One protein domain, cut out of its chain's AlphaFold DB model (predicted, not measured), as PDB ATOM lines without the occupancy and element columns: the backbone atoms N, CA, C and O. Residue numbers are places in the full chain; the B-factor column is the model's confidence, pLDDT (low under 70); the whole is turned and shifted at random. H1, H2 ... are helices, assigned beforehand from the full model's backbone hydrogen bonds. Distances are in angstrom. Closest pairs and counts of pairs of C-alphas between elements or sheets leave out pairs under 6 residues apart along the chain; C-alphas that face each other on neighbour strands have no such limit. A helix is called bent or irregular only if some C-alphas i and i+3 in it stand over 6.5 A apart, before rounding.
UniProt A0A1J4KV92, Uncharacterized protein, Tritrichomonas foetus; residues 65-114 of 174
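Overview. This is residues 65 to 114 of the 174 residues of an uncharacterized protein of Tritrichomonas foetus (UniProt A0A1J4KV92). One long, nearly straight helix, H1, makes the length of the domain, and a short helix, H2, folds back from its end after a sharp turn, so that the two make a lopsided V or hook. There is no packed core: most of H1, residues 65 to 96, stands free, and so do residues 107 to 114 at the other end of the hook. The printed part has 50 residues with two named helices, H1 then H2, and no named strand; the class is all helix. The whole is extended, with a radius of gyration of the C-alphas of 19.1 A and spans of 59 by 22 by 5 A.

Arrangement. H1, residues 65 to 100, and H2, residues 103 to 112, are close but not clearly touching, with 1 pair of C-alphas within 8 A. That closest pair is Lys 98 and Gln 106, whose C-alphas are 7.4 A apart. The two helices run opposite ways at a steep tilt of 58 degrees. Their centres are 30.4 A apart. In both helices every O i to N i+4 pair is within hydrogen-bond range.

Along the chain. H1 has 36 residues and measures 52.7 A from C-alpha 65 at (-18.459, 32.202, 24.324) to C-alpha 100 at (-7.758, -5.619, 59.429). H2 has 10 residues and measures 14.2 A, from Pro 103 to Thr 112, where the C-alpha is at (9.436, -4.414, 51.568). Neither helix is bent.

Size, cuts and confidence. The C-alphas farthest apart are those of Glu 65 and Cys 104, at 59.3 A. The printed part has no cut, and the link from H1 to H2, two residues, is tight. The mean pLDDT of the printed part is 86.1, with 90 for H1 and 78 for H2; residue 114 is under 70.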
ATOM      1  N   GLU A  65     -19.805  32.392  23.760       84.94
ATOM      2  CA  GLU A  65     -18.459  32.202  24.324       84.94
ATOM      3  C   GLU A  65     -18.456  32.324  25.855       84.94
ATOM      4  O   GLU A  65     -17.720  31.615  26.550       84.94
ATOM      5  N   GLY A  66     -19.326  33.175  26.406       82.75
ATOM      6  CA  GLY A  66     -19.557  33.258  27.850       82.75
ATOM      7  C   GLY A  66     -20.176  31.975  28.412       82.75
ATOM      8  O   GLY A  66     -19.655  31.405  29.375       82.75
ATOM      9  N   ALA A  67     -21.242  31.485  27.776       84.50
ATOM     10  CA  ALA A  67     -21.929  30.258  28.180       84.50
ATOM     11  C   ALA A  67     -21.030  29.017  28.048       84.50
ATOM     12  O   ALA A  67     -20.979  28.189  28.956       84.50
ATOM     13  N   LYS A  68     -20.251  28.918  26.966       91.06
ATOM     14  CA  LYS A  68     -19.284  27.836  26.734       91.06
ATOM     15  C   LYS A  68     -18.222  27.778  27.829       91.06
ATOM     16  O   LYS A  68     -17.940  26.703  28.355       91.06
ATOM     17  N   LYS A  69     -17.659  28.927  28.222       90.19
ATOM     18  CA  LYS A  69     -16.681  28.990  29.320       90.19
ATOM     19  C   LYS A  69     -17.292  28.591  30.661       90.19
ATOM     20  O   LYS A  69     -16.652  27.849  31.402       90.19
ATOM     21  N   ALA A  70     -18.516  29.033  30.952       89.00
ATOM     22  CA  ALA A  70     -19.233  28.647  32.168       89.00
ATOM     23  C   ALA A  70     -19.569  27.142  32.201       89.00
ATOM     24  O   ALA A  70     -19.456  26.498  33.241       89.00
ATOM     25  N   PHE A  71     -19.926  26.556  31.058       93.44
ATOM     26  CA  PHE A  71     -20.167  25.119  30.944       93.44
ATOM     27  C   PHE A  71     -18.889  24.307  31.174       93.44
ATOM     28  O   PHE A  71     -18.890  23.360  31.961       93.44
ATOM     29  N   LEU A  72     -17.781  24.696  30.534       94.12
ATOM     30  CA  LEU A  72     -16.492  24.025  30.712       94.12
ATOM     31  C   LEU A  72     -15.976  24.153  32.149       94.12
ATOM     32  O   LEU A  72     -15.472  23.179  32.705       94.12
ATOM     33  N   SER A  73     -16.136  25.316  32.787       92.75
ATOM     34  CA  SER A  73     -15.751  25.477  34.190       92.75
ATOM     35  C   SER A  73     -16.615  24.626  35.124       92.75
ATOM     36  O   SER A  73     -16.078  24.013  36.046       92.75
ATOM     37  N   ALA A  74     -17.920  24.503  34.857       93.50
ATOM     38  CA  ALA A  74     -18.815  23.625  35.608       93.50
ATOM     39  C   ALA A  74     -18.463  22.136  35.427       93.50
ATOM     40  O   ALA A  74     -18.453  21.384  36.403       93.50
ATOM     41  N   GLN A  75     -18.130  21.710  34.204       94.25
ATOM     42  CA  GLN A  75     -17.634  20.359  33.910       94.25
ATOM     43  C   GLN A  75     -16.337  20.061  34.668       94.25
ATOM     44  O   GLN A  75     -16.249  19.062  35.382       94.25
ATOM     45  N   ASN A  76     -15.364  20.972  34.603       92.69
ATOM     46  CA  ASN A  76     -14.111  20.844  35.343       92.69
ATOM     47  C   ASN A  76     -14.363  20.770  36.854       92.69
ATOM     48  O   ASN A  76     -13.784  19.929  37.539       92.69
ATOM     49  N   HIS A  77     -15.276  21.590  37.382       91.19
ATOM     50  CA  HIS A  77     -15.649  21.538  38.790       91.19
ATOM     51  C   HIS A  77     -16.217  20.164  39.177       91.19
ATOM     52  O   HIS A  77     -15.742  19.562  40.142       91.19
ATOM     53  N   ARG A  78     -17.143  19.609  38.384       90.38
ATOM     54  CA  ARG A  78     -17.678  18.251  38.596       90.38
ATOM     55  C   ARG A  78     -16.580  17.189  38.586       90.38
ATOM     56  O   ARG A  78     -16.533  16.374  39.504       90.38
ATOM     57  N   ALA A  79     -15.668  17.237  37.616       92.69
ATOM     58  CA  ALA A  79     -14.546  16.301  37.542       92.69
ATOM     59  C   ALA A  79     -13.653  16.381  38.793       92.69
ATOM     60  O   ALA A  79     -13.263  15.353  39.349       92.69
ATOM     61  N   THR A  80     -13.380  17.588  39.301       92.69
ATOM     62  CA  THR A  80     -12.593  17.749  40.536       92.69
ATOM     63  C   THR A  80     -13.313  17.226  41.776       92.69
ATOM     64  O   THR A  80     -12.665  16.636  42.639       92.69
ATOM     65  N   LEU A  81     -14.633  17.411  41.879       93.62
ATOM     66  CA  LEU A  81     -15.428  16.861  42.979       93.62
ATOM     67  C   LEU A  81     -15.429  15.333  42.943       93.62
ATOM     68  O   LEU A  81     -15.199  14.705  43.975       93.62
ATOM     69  N   PHE A  82     -15.597  14.749  41.757       93.88
ATOM     70  CA  PHE A  82     -15.532  13.304  41.571       93.88
ATOM     71  C   PHE A  82     -14.162  12.746  41.976       93.88
ATOM     72  O   PHE A  82     -14.091  11.828  42.791       93.88
ATOM     73  N   LYS A  83     -13.066  13.369  41.519       91.88
ATOM     74  CA  LYS A  83     -11.702  12.972  41.912       91.88
ATOM     75  C   LYS A  83     -11.482  13.093  43.424       91.88
ATOM     76  O   LYS A  83     -10.882  12.214  44.034       91.88
ATOM     77  N   LYS A  84     -11.989  14.156  44.063       94.31
ATOM     78  CA  LYS A  84     -11.918  14.311  45.528       94.31
ATOM     79  C   LYS A  84     -12.661  13.193  46.255       94.31
ATOM     80  O   LYS A  84     -12.119  12.655  47.218       94.31
ATOM     81  N   TYR A  85     -13.863  12.849  45.801       94.81
ATOM     82  CA  TYR A  85     -14.662  11.776  46.384       94.81
ATOM     83  C   TYR A  85     -13.977  10.413  46.227       94.81
ATOM     84  O   TYR A  85     -13.832   9.684  47.205       94.81
ATOM     85  N   GLN A  86     -13.451  10.113  45.038       92.62
ATOM     86  CA  GLN A  86     -12.679   8.896  44.783       92.62
ATOM     87  C   GLN A  86     -11.464   8.792  45.719       92.62
ATOM     88  O   GLN A  86     -11.270   7.767  46.368       92.62
ATOM     89  N   ASN A  87     -10.705   9.880  45.880       93.00
ATOM     90  CA  ASN A  87      -9.570   9.919  46.803       93.00
ATOM     91  C   ASN A  87      -9.992   9.727  48.272       93.00
ATOM     92  O   ASN A  87      -9.227   9.183  49.068       93.00
ATOM     93  N   GLN A  88     -11.174  10.209  48.670       92.69
ATOM     94  CA  GLN A  88     -11.702   9.975  50.018       92.69
ATOM     95  C   GLN A  88     -12.068   8.503  50.222       92.69
ATOM     96  O   GLN A  88     -11.676   7.934  51.238       92.69
ATOM     97  N   MET A  89     -12.738   7.887  49.246       90.75
ATOM     98  CA  MET A  89     -13.075   6.461  49.268       90.75
ATOM     99  C   MET A  89     -11.826   5.574  49.334       90.75
ATOM    100  O   MET A  89     -11.768   4.642  50.130       90.75
ATOM    101  N   GLU A  90     -10.782   5.899  48.574       89.69
ATOM    102  CA  GLU A  90      -9.523   5.151  48.618       89.69
ATOM    103  C   GLU A  90      -8.832   5.279  49.989       89.69
ATOM    104  O   GLU A  90      -8.293   4.311  50.532       89.69
ATOM    105  N   LYS A  91      -8.871   6.469  50.602       91.81
ATOM    106  CA  LYS A  91      -8.324   6.684  51.951       91.81
ATOM    107  C   LYS A  91      -9.065   5.871  53.008       91.81
ATOM    108  O   LYS A  91      -8.409   5.264  53.854       91.81
ATOM    109  N   THR A  92     -10.398   5.859  52.979       88.38
ATOM    110  CA  THR A  92     -11.201   5.093  53.945       88.38
ATOM    111  C   THR A  92     -11.009   3.592  53.753       88.38
ATOM    112  O   THR A  92     -10.808   2.877  54.734       88.38
ATOM    113  N   GLU A  93     -10.957   3.117  52.509       86.62
ATOM    114  CA  GLU A  93     -10.667   1.716  52.198       86.62
ATOM    115  C   GLU A  93      -9.274   1.300  52.693       86.62
ATOM    116  O   GLU A  93      -9.118   0.257  53.333       86.62
ATOM    117  N   ASN A  94      -8.255   2.133  52.469       86.00
ATOM    118  CA  ASN A  94      -6.897   1.870  52.942       86.00
ATOM    119  C   ASN A  94      -6.803   1.842  54.474       86.00
ATOM    120  O   ASN A  94      -6.074   1.015  55.024       86.00
ATOM    121  N   LEU A  95      -7.546   2.702  55.179       85.19
ATOM    122  CA  LEU A  95      -7.636   2.662  56.644       85.19
ATOM    123  C   LEU A  95      -8.299   1.370  57.135       85.19
ATOM    124  O   LEU A  95      -7.783   0.731  58.052       85.19
ATOM    125  N   LEU A  96      -9.389   0.945  56.492       85.88
ATOM    126  CA  LEU A  96     -10.057  -0.321  56.809       85.88
ATOM    127  C   LEU A  96      -9.140  -1.525  56.567       85.88
ATOM    128  O   LEU A  96      -9.106  -2.440  57.390       85.88
ATOM    129  N   LYS A  97      -8.368  -1.524  55.473       81.50
ATOM    130  CA  LYS A  97      -7.364  -2.562  55.196       81.50
ATOM    131  C   LYS A  97      -6.298  -2.601  56.290       81.50
ATOM    132  O   LYS A  97      -6.067  -3.669  56.847       81.50
ATOM    133  N   LYS A  98      -5.735  -1.445  56.663       79.25
ATOM    134  CA  LYS A  98      -4.738  -1.333  57.743       79.25
ATOM    135  C   LYS A  98      -5.258  -1.822  59.095       79.25
ATOM    136  O   LYS A  98      -4.515  -2.462  59.827       79.25
ATOM    137  N   GLY A  99      -6.521  -1.542  59.422       80.00
ATOM    138  CA  GLY A  99      -7.143  -2.008  60.666       80.00
ATOM    139  C   GLY A  99      -7.378  -3.523  60.707       80.00
ATOM    140  O   GLY A  99      -7.347  -4.116  61.780       80.00
ATOM    141  N   LYS A 100      -7.586  -4.161  59.547       84.00
ATOM    142  CA  LYS A 100      -7.758  -5.619  59.429       84.00
ATOM    143  C   LYS A 100      -6.431  -6.376  59.370       84.00
ATOM    144  O   LYS A 100      -6.392  -7.557  59.703       84.00
ATOM    145  N   THR A 101      -5.354  -5.732  58.924       80.62
ATOM    146  CA  THR A 101      -4.030  -6.357  58.836       80.62
ATOM    147  C   THR A 101      -3.325  -6.363  60.195       80.62
ATOM    148  O   THR A 101      -3.133  -5.298  60.780       80.62
ATOM    149  N   PRO A 102      -2.865  -7.529  60.684       86.81
ATOM    150  CA  PRO A 102      -2.036  -7.615  61.880       86.81
ATOM    151  C   PRO A 102      -0.769  -6.742  61.782       86.81
ATOM    152  O   PRO A 102      -0.163  -6.653  60.707       86.81
ATOM    153  N   PRO A 103      -0.295  -6.160  62.899       80.56
ATOM    154  CA  PRO A 103       0.833  -5.225  62.898       80.56
ATOM    155  C   PRO A 103       2.156  -5.850  62.427       80.56
ATOM    156  O   PRO A 103       3.005  -5.146  61.884       80.56
ATOM    157  N   CYS A 104       2.349  -7.162  62.596       80.38
ATOM    158  CA  CYS A 104       3.526  -7.876  62.087       80.38
ATOM    159  C   CYS A 104       3.568  -7.917  60.549       80.38
ATOM    160  O   CYS A 104       4.620  -7.679  59.960       80.38
ATOM    161  N   ILE A 105       2.417  -8.136  59.907       79.38
ATOM    162  CA  ILE A 105       2.284  -8.160  58.446       79.38
ATOM    163  C   ILE A 105       2.446  -6.744  57.887       79.38
ATOM    164  O   ILE A 105       3.157  -6.549  56.904       79.38
ATOM    165  N   GLN A 106       1.867  -5.737  58.550       80.75
ATOM    166  CA  GLN A 106       2.017  -4.337  58.147       80.75
ATOM    167  C   GLN A 106       3.489  -3.887  58.173       80.75
ATOM    168  O   GLN A 106       3.955  -3.297  57.203       80.75
ATOM    169  N   LYS A 107       4.254  -4.246  59.219       79.38
ATOM    170  CA  LYS A 107       5.699  -3.952  59.306       79.38
ATOM    171  C   LYS A 107       6.511  -4.615  58.190       79.38
ATOM    172  O   LYS A 107       7.430  -3.996  57.665       79.38
ATOM    173  N   GLN A 108       6.174  -5.850  57.814       77.31
ATOM    174  CA  GLN A 108       6.830  -6.542  56.701       77.31
ATOM    175  C   GLN A 108       6.511  -5.878  55.354       77.31
ATOM    176  O   GLN A 108       7.406  -5.707  54.525       77.31
ATOM    177  N   ILE A 109       5.257  -5.467  55.143       76.50
ATOM    178  CA  ILE A 109       4.856  -4.705  53.955       76.50
ATOM    179  C   ILE A 109       5.626  -3.387  53.913       76.50
ATOM    180  O   ILE A 109       6.246  -3.095  52.903       76.50
ATOM    181  N   ASP A 110       5.660  -2.627  55.005       74.06
ATOM    182  CA  ASP A 110       6.343  -1.331  55.048       74.06
ATOM    183  C   ASP A 110       7.864  -1.462  54.831       74.06
ATOM    184  O   ASP A 110       8.457  -0.615  54.170       74.06
ATOM    185  N   PHE A 111       8.485  -2.551  55.303       76.75
ATOM    186  CA  PHE A 111       9.905  -2.841  55.069       76.75
ATOM    187  C   PHE A 111      10.212  -3.259  53.621       76.75
ATOM    188  O   PHE A 111      11.287  -2.972  53.101       76.75
ATOM    189  N   THR A 112       9.275  -3.938  52.956       72.94
ATOM    190  CA  THR A 112       9.436  -4.414  51.568       72.94
ATOM    191  C   THR A 112       8.913  -3.425  50.527       72.94
ATOM    192  O   THR A 112       9.215  -3.552  49.338       72.94
ATOM    193  N   ARG A 113       8.143  -2.414  50.946       71.19
ATOM    194  CA  ARG A 113       7.571  -1.403  50.063       71.19
ATOM    195  C   ARG A 113       8.651  -0.405  49.660       71.19
ATOM    196  O   ARG A 113       8.863   0.615  50.307       71.19
ATOM    197  N   ALA A 114       9.313  -0.693  48.544       62.06
ATOM    198  CA  ALA A 114      10.161   0.279  47.874       62.06
ATOM    199  C   ALA A 114       9.354   1.566  47.592       62.06
ATOM    200  O   ALA A 114       8.170   1.476  47.241       62.06
TER     201      ALA A 114